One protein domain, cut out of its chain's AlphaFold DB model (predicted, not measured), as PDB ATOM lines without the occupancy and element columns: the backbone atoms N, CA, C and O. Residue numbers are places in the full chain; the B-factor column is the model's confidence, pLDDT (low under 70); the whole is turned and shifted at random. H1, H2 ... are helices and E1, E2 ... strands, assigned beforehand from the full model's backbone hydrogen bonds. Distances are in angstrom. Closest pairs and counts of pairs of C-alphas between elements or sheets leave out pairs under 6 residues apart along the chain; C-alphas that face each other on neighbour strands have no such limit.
ATOM      1  N   ALA A  42     -19.943 -30.002 -30.767       96.44
ATOM      2  CA  ALA A  42     -20.677 -29.290 -31.799       96.44
ATOM      3  C   ALA A  42     -21.618 -28.283 -31.139       96.44
ATOM      4  O   ALA A  42     -22.069 -28.477 -30.008       96.44
ATOM      5  N   GLY A  43     -21.885 -27.186 -31.831       96.06
ATOM      6  CA  GLY A  43     -22.771 -26.141 -31.350       96.06
ATOM      7  C   GLY A  43     -23.375 -25.367 -32.503       96.06
ATOM      8  O   GLY A  43     -22.861 -25.391 -33.622       96.06
ATOM      9  N   LYS A  44     -24.461 -24.660 -32.200       96.56
ATOM     10  CA  LYS A  44     -25.099 -23.750 -33.137       96.56
ATOM     11  C   LYS A  44     -25.438 -22.415 -32.498       96.56
ATOM     12  O   LYS A  44     -25.613 -22.333 -31.282       96.56
ATOM     13  N   ALA A  45     -25.530 -21.391 -33.328       96.56
ATOM     14  CA  ALA A  45     -26.018 -20.068 -32.975       96.56
ATOM     15  C   ALA A  45     -27.096 -19.662 -33.980       96.56
ATOM     16  O   ALA A  45     -27.058 -20.085 -35.129       96.56
ATOM     17  N   ILE A  46     -28.055 -18.847 -33.556       96.31
ATOM     18  CA  ILE A  46     -29.059 -18.280 -34.459       96.31
ATOM     19  C   ILE A  46     -28.752 -16.795 -34.566       96.31
ATOM     20  O   ILE A  46     -28.734 -16.096 -33.551       96.31
ATOM     21  N   LEU A  47     -28.485 -16.329 -35.782       96.44
ATOM     22  CA  LEU A  47     -28.322 -14.910 -36.051       96.44
ATOM     23  C   LEU A  47     -29.706 -14.291 -36.252       96.44
ATOM     24  O   LEU A  47     -30.522 -14.836 -36.990       96.44
ATOM     25  N   PHE A  48     -29.966 -13.157 -35.611       96.38
ATOM     26  CA  PHE A  48     -31.227 -12.427 -35.730       96.38
ATOM     27  C   PHE A  48     -31.029 -11.126 -36.507       96.38
ATOM     28  O   PHE A  48     -29.962 -10.513 -36.459       96.38
ATOM     29  N   ALA A  49     -32.080 -10.702 -37.200       95.88
ATOM     30  CA  ALA A  49     -32.120  -9.431 -37.902       95.88
ATOM     31  C   ALA A  49     -32.153  -8.275 -36.889       95.88
ATOM     32  O   ALA A  49     -33.084  -8.166 -36.088       95.88
ATOM     33  N   ALA A  50     -31.152  -7.397 -36.920       94.25
ATOM     34  CA  ALA A  50     -31.084  -6.210 -36.064       94.25
ATOM     35  C   ALA A  50     -32.103  -5.131 -36.483       94.25
ATOM     36  O   ALA A  50     -32.529  -4.298 -35.677       94.25
ATOM     37  N   GLN A  51     -32.515  -5.178 -37.747       94.44
ATOM     38  CA  GLN A  51     -33.462  -4.290 -38.411       94.44
ATOM     39  C   GLN A  51     -34.152  -5.044 -39.553       94.44
ATOM     40  O   GLN A  51     -33.801  -6.189 -39.828       94.44
ATOM     41  N   ASP A  52     -35.109  -4.409 -40.222       95.56
ATOM     42  CA  ASP A  52     -35.702  -4.968 -41.435       95.56
ATOM     43  C   ASP A  52     -34.650  -5.029 -42.554       95.56
ATOM     44  O   ASP A  52     -33.993  -4.029 -42.860       95.56
ATOM     45  N   ILE A  53     -34.472  -6.212 -43.145       94.38
ATOM     46  CA  ILE A  53     -33.449  -6.489 -44.160       94.38
ATOM     47  C   ILE A  53     -34.101  -7.149 -45.363       94.38
ATOM     48  O   ILE A  53     -34.760  -8.179 -45.235       94.38
ATOM     49  N   TRP A  54     -33.862  -6.593 -46.545       95.38
ATOM     50  CA  TRP A  54     -34.127  -7.294 -47.794       95.38
ATOM     51  C   TRP A  54     -32.900  -8.111 -48.178       95.38
ATOM     52  O   TRP A  54     -31.792  -7.577 -48.269       95.38
ATOM     53  N   ILE A  55     -33.099  -9.410 -48.391       95.88
ATOM     54  CA  ILE A  55     -32.061 -10.296 -48.910       95.88
ATOM     55  C   ILE A  55     -31.877  -9.980 -50.394       95.88
ATOM     56  O   ILE A  55     -32.802 -10.157 -51.183       95.88
ATOM     57  N   ASP A  56     -30.701  -9.483 -50.763       95.56
ATOM     58  CA  ASP A  56     -30.295  -9.311 -52.159       95.56
ATOM     59  C   ASP A  56     -29.648 -10.597 -52.702       95.56
ATOM     60  O   ASP A  56     -29.421 -11.560 -51.962       95.56
ATOM     61  N   GLU A  57     -29.357 -10.606 -54.003       96.38
ATOM     62  CA  GLU A  57     -28.688 -11.716 -54.691       96.38
ATOM     63  C   GLU A  57     -27.367 -12.092 -53.998       96.38
ATOM     64  O   GLU A  57     -27.164 -13.246 -53.630       96.38
ATOM     65  N   ALA A  58     -26.519 -11.106 -53.684       95.56
ATOM     66  CA  ALA A  58     -25.216 -11.340 -53.059       95.56
ATOM     67  C   ALA A  58     -25.310 -12.019 -51.678       95.56
ATOM     68  O   ALA A  58     -24.530 -12.926 -51.372       95.56
ATOM     69  N   LYS A  59     -26.259 -11.607 -50.826       95.44
ATOM     70  CA  LYS A  59     -26.505 -12.238 -49.519       95.44
ATOM     71  C   LYS A  59     -27.086 -13.639 -49.691       95.44
ATOM     72  O   LYS A  59     -26.664 -14.543 -48.972       95.44
ATOM     73  N   SER A  60     -28.021 -13.820 -50.628       96.50
ATOM     74  CA  SER A  60     -28.614 -15.124 -50.951       96.50
ATOM     75  C   SER A  60     -27.543 -16.124 -51.400       96.50
ATOM     76  O   SER A  60     -27.441 -17.215 -50.837       96.50
ATOM     77  N   ASP A  61     -26.684 -15.730 -52.341       97.06
ATOM     78  CA  ASP A  61     -25.607 -16.571 -52.868       97.06
ATOM     79  C   ASP A  61     -24.571 -16.907 -51.798       97.06
ATOM     80  O   ASP A  61     -24.189 -18.066 -51.637       97.06
ATOM     81  N   MET A  62     -24.158 -15.920 -50.999       96.12
ATOM     82  CA  MET A  62     -23.224 -16.147 -49.896       96.12
ATOM     83  C   MET A  62     -23.781 -17.157 -48.882       96.12
ATOM     84  O   MET A  62     -23.073 -18.091 -48.493       96.12
ATOM     85  N   LEU A  63     -25.051 -17.011 -48.480       96.69
ATOM     86  CA  LEU A  63     -25.711 -17.959 -47.581       96.69
ATOM     87  C   LEU A  63     -25.790 -19.355 -48.208       96.69
ATOM     88  O   LEU A  63     -25.539 -20.346 -47.519       96.69
ATOM     89  N   PHE A  64     -26.075 -19.444 -49.507       97.50
ATOM     90  CA  PHE A  64     -26.120 -20.712 -50.228       97.50
ATOM     91  C   PHE A  64     -24.746 -21.401 -50.296       97.50
ATOM     92  O   PHE A  64     -24.636 -22.599 -50.021       97.50
ATOM     93  N   GLU A  65     -23.671 -20.658 -50.568       97.50
ATOM     94  CA  GLU A  65     -22.301 -21.183 -50.521       97.50
ATOM     95  C   GLU A  65     -21.914 -21.670 -49.121       97.50
ATOM     96  O   GLU A  65     -21.269 -22.711 -48.970       97.50
ATOM     97  N   CYS A  66     -22.327 -20.951 -48.077       96.69
ATOM     98  CA  CYS A  66     -22.082 -21.361 -46.699       96.69
ATOM     99  C   CYS A  66     -22.897 -22.602 -46.309       96.69
ATOM    100  O   CYS A  66     -22.388 -23.462 -45.585       96.69
ATOM    101  N   TYR A  67     -24.122 -22.733 -46.819       97.19
ATOM    102  CA  TYR A  67     -24.968 -23.906 -46.611       97.19
ATOM    103  C   TYR A  67     -24.347 -25.159 -47.228       97.19
ATOM    104  O   TYR A  67     -24.222 -26.176 -46.549       97.19
ATOM    105  N   LYS A  68     -23.841 -25.072 -48.465       97.12
ATOM    106  CA  LYS A  68     -23.127 -26.189 -49.114       97.12
ATOM    107  C   LYS A  68     -21.902 -26.660 -48.325       97.12
ATOM    108  O   LYS A  68     -21.512 -27.818 -48.427       97.12
ATOM    109  N   LYS A  69     -21.295 -25.770 -47.534       95.31
ATOM    110  CA  LYS A  69     -20.154 -26.070 -46.655       95.31
ATOM    111  C   LYS A  69     -20.566 -26.549 -45.256       95.31
ATOM    112  O   LYS A  69     -19.690 -26.757 -44.421       95.31
ATOM    113  N   GLY A  70     -21.865 -26.683 -44.976       93.06
ATOM    114  CA  GLY A  70     -22.385 -27.057 -43.657       93.06
ATOM    115  C   GLY A  70     -22.148 -26.000 -42.572       93.06
ATOM    116  O   GLY A  70     -22.176 -26.318 -41.387       93.06
ATOM    117  N   ILE A  71     -21.872 -24.748 -42.955       95.19
ATOM    118  CA  ILE A  71     -21.600 -23.654 -42.011       95.19
ATOM    119  C   ILE A  71     -22.908 -23.048 -41.511       95.19
ATOM    120  O   ILE A  71     -22.992 -22.631 -40.356       95.19
ATOM    121  N   VAL A  72     -23.922 -22.991 -42.379       96.12
ATOM    122  CA  VAL A  72     -25.221 -22.391 -42.069       96.12
ATOM    123  C   VAL A  72     -26.391 -23.267 -42.512       96.12
ATOM    124  O   VAL A  72     -26.227 -24.163 -43.335       96.12
ATOM    125  N   SER A  73     -27.581 -22.978 -41.992       94.88
ATOM    126  CA  SER A  73     -28.878 -23.459 -42.493       94.88
ATOM    127  C   SER A  73     -29.892 -22.307 -42.522       94.88
ATOM    128  O   SER A  73     -29.523 -21.165 -42.249       94.88
ATOM    129  N   ASP A  74     -31.151 -22.582 -42.871       93.88
ATOM    130  CA  ASP A  74     -32.199 -21.560 -43.024       93.88
ATOM    131  C   ASP A  74     -31.826 -20.494 -44.079       93.88
ATOM    132  O   ASP A  74     -31.787 -19.295 -43.811       93.88
ATOM    133  N   VAL A  75     -31.489 -20.938 -45.295       94.81
ATOM    134  CA  VAL A  75     -31.067 -20.051 -46.393       94.81
ATOM    135  C   VAL A  75     -32.267 -19.298 -46.961       94.81
ATOM    136  O   VAL A  75     -33.166 -19.890 -47.560       94.81
ATOM    137  N   SER A  76     -32.257 -17.978 -46.796       94.06
ATOM    138  CA  SER A  76     -33.268 -17.089 -47.368       94.06
ATOM    139  C   SER A  76     -32.976 -16.805 -48.842       94.06
ATOM    140  O   SER A  76     -31.825 -16.589 -49.214       94.06
ATOM    141  N   ARG A  77     -34.021 -16.779 -49.678       95.44
ATOM    142  CA  ARG A  77     -33.909 -16.450 -51.110       95.44
ATOM    143  C   ARG A  77     -33.792 -14.939 -51.308       95.44
ATOM    144  O   ARG A  77     -34.312 -14.173 -50.493       95.44
ATOM    145  N   GLU A  78     -33.204 -14.521 -52.423       96.88
ATOM    146  CA  GLU A  78     -33.288 -13.132 -52.886       96.88
ATOM    147  C   GLU A  78     -34.744 -12.626 -52.886       96.88
ATOM    148  O   GLU A  78     -35.688 -13.358 -53.197       96.88
ATOM    149  N   GLY A  79     -34.926 -11.364 -52.498       95.94
ATOM    150  CA  GLY A  79     -36.225 -10.710 -52.402       95.94
ATOM    151  C   GLY A  79     -37.006 -11.084 -51.144       95.94
ATOM    152  O   GLY A  79     -38.152 -10.670 -51.005       95.94
ATOM    153  N   THR A  80     -36.423 -11.841 -50.212       96.25
ATOM    154  CA  THR A  80     -37.056 -12.124 -48.916       96.25
ATOM    155  C   THR A  80     -36.882 -10.933 -47.972       96.25
ATOM    156  O   THR A  80     -35.766 -10.449 -47.785       96.25
ATOM    157  N   LEU A  81     -37.973 -10.483 -47.343       95.62
ATOM    158  CA  LEU A  81     -37.921  -9.531 -46.232       95.62
ATOM    159  C   LEU A  81     -37.733 -10.275 -44.909       95.62
ATOM    160  O   LEU A  81     -38.612 -11.013 -44.461       95.62
ATOM    161  N   MET A  82     -36.619 -10.001 -44.248       94.94
ATOM    162  CA  MET A  82     -36.322 -10.456 -42.900       94.94
ATOM    163  C   MET A  82     -36.621  -9.323 -41.927       94.94
ATOM    164  O   MET A  82     -35.836  -8.390 -41.780       94.94
ATOM    165  N   ALA A  83     -37.792  -9.386 -41.293       95.81
ATOM    166  CA  ALA A  83     -38.207  -8.374 -40.329       95.81
ATOM    167  C   ALA A  83     -37.299  -8.370 -39.089       95.81
ATOM    168  O   ALA A  83     -36.782  -9.411 -38.673       95.81
ATOM    169  N   LYS A  84     -37.165  -7.208 -38.450       96.25
ATOM    170  CA  LYS A  84     -36.420  -7.035 -37.202       96.25
ATOM    171  C   LYS A  84     -36.790  -8.099 -36.164       96.25
ATOM    172  O   LYS A  84     -37.958  -8.438 -35.974       96.25
ATOM    173  N   ASN A  85     -35.781  -8.592 -35.449       95.81
ATOM    174  CA  ASN A  85     -35.868  -9.649 -34.440       95.81
ATOM    175  C   ASN A  85     -36.369 -11.005 -34.973       95.81
ATOM    176  O   ASN A  85     -36.705 -11.886 -34.178       95.81
ATOM    177  N   ARG A  86     -36.414 -11.215 -36.296       95.75
ATOM    178  CA  ARG A  86     -36.605 -12.550 -36.876       95.75
ATOM    179  C   ARG A  86     -35.259 -13.257 -37.080       95.75
ATOM    180  O   ARG A  86     -34.260 -12.581 -37.334       95.75
ATOM    181  N   PRO A  87     -35.214 -14.596 -36.962       94.75
ATOM    182  CA  PRO A  87     -34.032 -15.376 -37.318       94.75
ATOM    183  C   PRO A  87     -33.643 -15.138 -38.778       94.75
ATOM    184  O   PRO A  87     -34.502 -15.240 -39.643       94.75
ATOM    185  N   LEU A  88     -32.373 -14.832 -39.035       95.06
ATOM    186  CA  LEU A  88     -31.795 -14.706 -40.374       95.06
ATOM    187  C   LEU A  88     -31.292 -16.049 -40.893       95.06
ATOM    188  O   LEU A  88     -31.615 -16.449 -42.003       95.06
ATOM    189  N   THR A  89     -30.458 -16.705 -40.090       96.19
ATOM    190  CA  THR A  89     -29.807 -17.967 -40.432       96.19
ATOM    191  C   THR A  89     -29.303 -18.642 -39.158       96.19
ATOM    192  O   THR A  89     -28.978 -17.971 -38.168       96.19
ATOM    193  N   THR A  90     -29.224 -19.968 -39.174       96.81
ATOM    194  CA  THR A  90     -28.594 -20.752 -38.108       96.81
ATOM    195  C   THR A  90     -27.163 -21.098 -38.508       96.81
ATOM    196  O   THR A  90     -26.946 -21.649 -39.580       96.81
ATOM    197  N   LEU A  91     -26.194 -20.804 -37.643       96.81
ATOM    198  CA  LEU A  91     -24.757 -21.022 -37.819       96.81
ATOM    199  C   LEU A  91     -24.305 -22.255 -37.035       96.81
ATOM    200  O   LEU A  91     -24.738 -22.441 -35.898       96.81
ATOM    201  N   PHE A  92     -23.371 -23.030 -37.576       96.69
ATOM    202  CA  PHE A  92     -22.833 -24.232 -36.939       96.69
ATOM    203  C   PHE A  92     -21.325 -24.152 -36.718       96.69
ATOM    204  O   PHE A  92     -20.585 -23.459 -37.417       96.69
ATOM    205  N   SER A  93     -20.858 -24.892 -35.718       96.69
ATOM    206  CA  SER A  93     -19.438 -25.048 -35.425       96.69
ATOM    207  C   SER A  93     -19.161 -26.397 -34.779       96.69
ATOM    208  O   SER A  93     -19.939 -26.883 -33.955       96.69
ATOM    209  N   ARG A  94     -18.002 -26.962 -35.114       95.75
ATOM    210  CA  ARG A  94     -17.459 -28.200 -34.559       95.75
ATOM    211  C   ARG A  94     -16.014 -27.986 -34.129       95.75
ATOM    212  O   ARG A  94     -15.264 -27.274 -34.797       95.75
ATOM    213  N   GLY A  95     -15.619 -28.636 -33.039       96.38
ATOM    214  CA  GLY A  95     -14.276 -28.531 -32.479       96.38
ATOM    215  C   GLY A  95     -13.938 -29.654 -31.503       96.38
ATOM    216  O   GLY A  95     -14.760 -30.518 -31.191       96.38
ATOM    217  N   ARG A  96     -12.701 -29.639 -31.010       96.50
ATOM    218  CA  ARG A  96     -12.181 -30.610 -30.033       96.50
ATOM    219  C   ARG A  96     -12.544 -30.243 -28.600       96.50
ATOM    220  O   ARG A  96     -12.530 -31.104 -27.728       96.50
ATOM    221  N   THR A  97     -12.863 -28.974 -28.353       97.81
ATOM    222  CA  THR A  97     -13.265 -28.479 -27.035       97.81
ATOM    223  C   THR A  97     -14.494 -27.585 -27.132       97.81
ATOM    224  O   THR A  97     -14.734 -26.929 -28.146       97.81
ATOM    225  N   ARG A  98     -15.246 -27.487 -26.031       97.06
ATOM    226  CA  ARG A  98     -16.350 -26.526 -25.902       97.06
ATOM    227  C   ARG A  98     -15.902 -25.086 -26.176       97.06
ATOM    228  O   ARG A  98     -16.630 -24.345 -26.827       97.06
ATOM    229  N   LYS A  99     -14.727 -24.690 -25.669       97.88
ATOM    230  CA  LYS A  99     -14.189 -23.334 -25.842       97.88
ATOM    231  C   LYS A  99     -13.952 -23.024 -27.318       97.88
ATOM    232  O   LYS A  99     -14.425 -22.002 -27.791       97.88
ATOM    233  N   GLU A 100     -13.302 -23.934 -28.041       98.06
ATOM    234  CA  GLU A 100     -13.047 -23.789 -29.478       98.06
ATOM    235  C   GLU A 100     -14.345 -23.596 -30.273       98.06
ATOM    236  O   GLU A 100     -14.432 -22.697 -31.107       98.06
ATOM    237  N   VAL A 101     -15.372 -24.403 -29.983       97.88
ATOM    238  CA  VAL A 101     -16.680 -24.295 -30.647       97.88
ATOM    239  C   VAL A 101     -17.316 -22.932 -30.395       97.88
ATOM    240  O   VAL A 101     -17.766 -22.295 -31.344       97.88
ATOM    241  N   LEU A 102     -17.338 -22.481 -29.138       98.12
ATOM    242  CA  LEU A 102     -17.928 -21.195 -28.759       98.12
ATOM    243  C   LEU A 102     -17.169 -20.009 -29.354       98.12
ATOM    244  O   LEU A 102     -17.801 -19.089 -29.866       98.12
ATOM    245  N   ASP A 103     -15.838 -20.034 -29.312       98.25
ATOM    246  CA  ASP A 103     -15.007 -18.964 -29.863       98.25
ATOM    247  C   ASP A 103     -15.183 -18.895 -31.393       98.25
ATOM    248  O   ASP A 103     -15.412 -17.814 -31.931       98.25
ATOM    249  N   ARG A 104     -15.247 -20.041 -32.090       97.88
ATOM    250  CA  ARG A 104     -15.562 -20.076 -33.529       97.88
ATOM    251  C   ARG A 104     -16.974 -19.573 -33.840       97.88
ATOM    252  O   ARG A 104     -17.142 -18.826 -34.800       97.88
ATOM    253  N   LEU A 105     -17.985 -19.953 -33.049       98.06
ATOM    254  CA  LEU A 105     -19.353 -19.449 -33.238       98.06
ATOM    255  C   LEU A 105     -19.408 -17.933 -33.082       98.06
ATOM    256  O   LEU A 105     -20.062 -17.289 -33.894       98.06
ATOM    257  N   ARG A 106     -18.710 -17.356 -32.098       98.06
ATOM    258  CA  ARG A 106     -18.623 -15.897 -31.927       98.06
ATOM    259  C   ARG A 106     -18.028 -15.235 -33.162       98.06
ATOM    260  O   ARG A 106     -18.683 -14.380 -33.743       98.06
ATOM    261  N   THR A 107     -16.868 -15.705 -33.621       97.44
ATOM    262  CA  THR A 107     -16.201 -15.154 -34.809       97.44
ATOM    263  C   THR A 107     -17.080 -15.227 -36.058       97.44
ATOM    264  O   THR A 107     -17.221 -14.233 -36.768       97.44
ATOM    265  N   ILE A 108     -17.705 -16.379 -36.330       96.25
ATOM    266  CA  ILE A 108     -18.586 -16.526 -37.500       96.25
ATOM    267  C   ILE A 108     -19.832 -15.653 -37.341       96.25
ATOM    268  O   ILE A 108     -20.246 -15.015 -38.303       96.25
ATOM    269  N   THR A 109     -20.413 -15.578 -36.140       96.56
ATOM    270  CA  THR A 109     -21.591 -14.736 -35.875       96.56
ATOM    271  C   THR A 109     -21.277 -13.264 -36.107       96.56
ATOM    272  O   THR A 109     -22.046 -12.593 -36.782       96.56
ATOM    273  N   GLU A 110     -20.147 -12.762 -35.605       96.19
ATOM    274  CA  GLU A 110     -19.702 -11.380 -35.814       96.19
ATOM    275  C   GLU A 110     -19.484 -11.077 -37.301       96.19
ATOM    276  O   GLU A 110     -20.000 -10.083 -37.814       96.19
ATOM    277  N   TYR A 111     -18.787 -11.965 -38.014       94.62
ATOM    278  CA  TYR A 111     -18.556 -11.828 -39.452       94.62
ATOM    279  C   TYR A 111     -19.869 -11.804 -40.247       94.62
ATOM    280  O   TYR A 111     -20.108 -10.889 -41.036       94.62
ATOM    281  N   MET A 112     -20.755 -12.773 -39.995       94.69
ATOM    282  CA  MET A 112     -22.056 -12.877 -40.661       94.69
ATOM    283  C   MET A 112     -22.963 -11.700 -40.325       94.69
ATOM    284  O   MET A 112     -23.653 -11.188 -41.203       94.69
ATOM    285  N   ASN A 113     -22.940 -11.230 -39.077       94.19
ATOM    286  CA  ASN A 113     -23.693 -10.062 -38.648       94.19
ATOM    287  C   ASN A 113     -23.276  -8.814 -39.434       94.19
ATOM    288  O   ASN A 113     -24.141  -8.100 -39.930       94.19
ATOM    289  N   ASN A 114     -21.972  -8.586 -39.602       93.19
ATOM    290  CA  ASN A 114     -21.459  -7.429 -40.336       93.19
ATOM    291  C   ASN A 114     -21.860  -7.438 -41.815       93.19
ATOM    292  O   ASN A 114     -22.038  -6.375 -42.398       93.19
ATOM    293  N   ILE A 115     -22.025  -8.616 -42.422       92.00
ATOM    294  CA  ILE A 115     -22.450  -8.740 -43.821       92.00
ATOM    295  C   ILE A 115     -23.970  -8.625 -43.938       92.00
ATOM    296  O   ILE A 115     -24.480  -7.814 -44.709       92.00
ATOM    297  N   LEU A 116     -24.710  -9.427 -43.175       91.44
ATOM    298  CA  LEU A 116     -26.153  -9.584 -43.351       91.44
ATOM    299  C   LEU A 116     -26.947  -8.408 -42.784       91.44
ATOM    300  O   LEU A 116     -27.943  -8.019 -43.383       91.44
ATOM    301  N   ASN A 117     -26.495  -7.819 -41.673       88.00
ATOM    302  CA  ASN A 117     -27.121  -6.638 -41.077       88.00
ATOM    303  C   ASN A 117     -26.548  -5.313 -41.621       88.00
ATOM    304  O   ASN A 117     -26.899  -4.250 -41.112       88.00
ATOM    305  N   SER A 118     -25.687  -5.341 -42.646       82.44
ATOM    306  CA  SER A 118     -25.263  -4.109 -43.321       82.44
ATOM    307  C   SER A 118     -26.410  -3.517 -44.149       82.44
ATOM    308  O   SER A 118     -27.118  -4.224 -44.871       82.44
TER     309      SER A 118
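AT A GLANCE: This is residues 42 to 118 of the 132 residues of an uncharacterized protein of Candidatus Methanoperedenaceae archaeon GB50 (UniProt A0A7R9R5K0). A narrow two-stranded antiparallel ribbon, E1 and E2, is covered along one face by the long helix H2, which folds back after E2. The shorter helix H1 sits beyond E2, its first turns near the last residues of H2, and a long stretch, residues 69 to 86, leads back from H1 to E2, with residues 72 to 73 pairing beside E2. The printed part has 77 residues with two named helices and two named strands, in the order E1, H1, E2, H2; the class is mixed, helices and strands. The whole is compact, with a radius of gyration of the C-alphas of 12.3 A, and elongated, spanning 38 by 24 by 16 A.

IN THESE COORDINATES: E1 is residues 42 to 48, 20.3 A long, beginning at C-alpha 42 (-20.677, -29.290, -31.799). E2 is residues 87 to 95, 24.2 A long. H2, residues 98 to 116, is 26.2 A long and ends at C-alpha 116 (-26.153, -9.584, -43.351). H1 is residues 57 to 68, 16.5 A long.

HOW THE PARTS SIT: E1 and E2 are antiparallel neighbours at 158 degrees, with N 45 and O 91 within hydrogen-bond range at 2.9 A and N 91 and O 45 at 2.8 A. The closest C-alphas of E2 and H2, those of Gly 95 and Val 101, are 5.2 A apart; those of E1 and H2, Gly 43 and Val 101, are 6.4 A apart. H1 and H2 are close but not clearly touching, the closest C-alphas being those of Lys 59 and Leu 116 at 6.7 A, with a shallow tilt of 21 degrees, opposite ways. H1 and E2 are near each other, with 7 pairs of C-alphas within 10 A. In H1 and H2 every O i to N i+4 pair is within hydrogen-bond range.

THE WHOLE: The two C-alphas farthest apart, those of Gly 79 and Thr 97, are 38.6 A apart. The link from H1 to E2 is long, from E1 to H1 short, from E2 to H2 tight. The printed part has no cut, and no printed residue is under 70 in pLDDT.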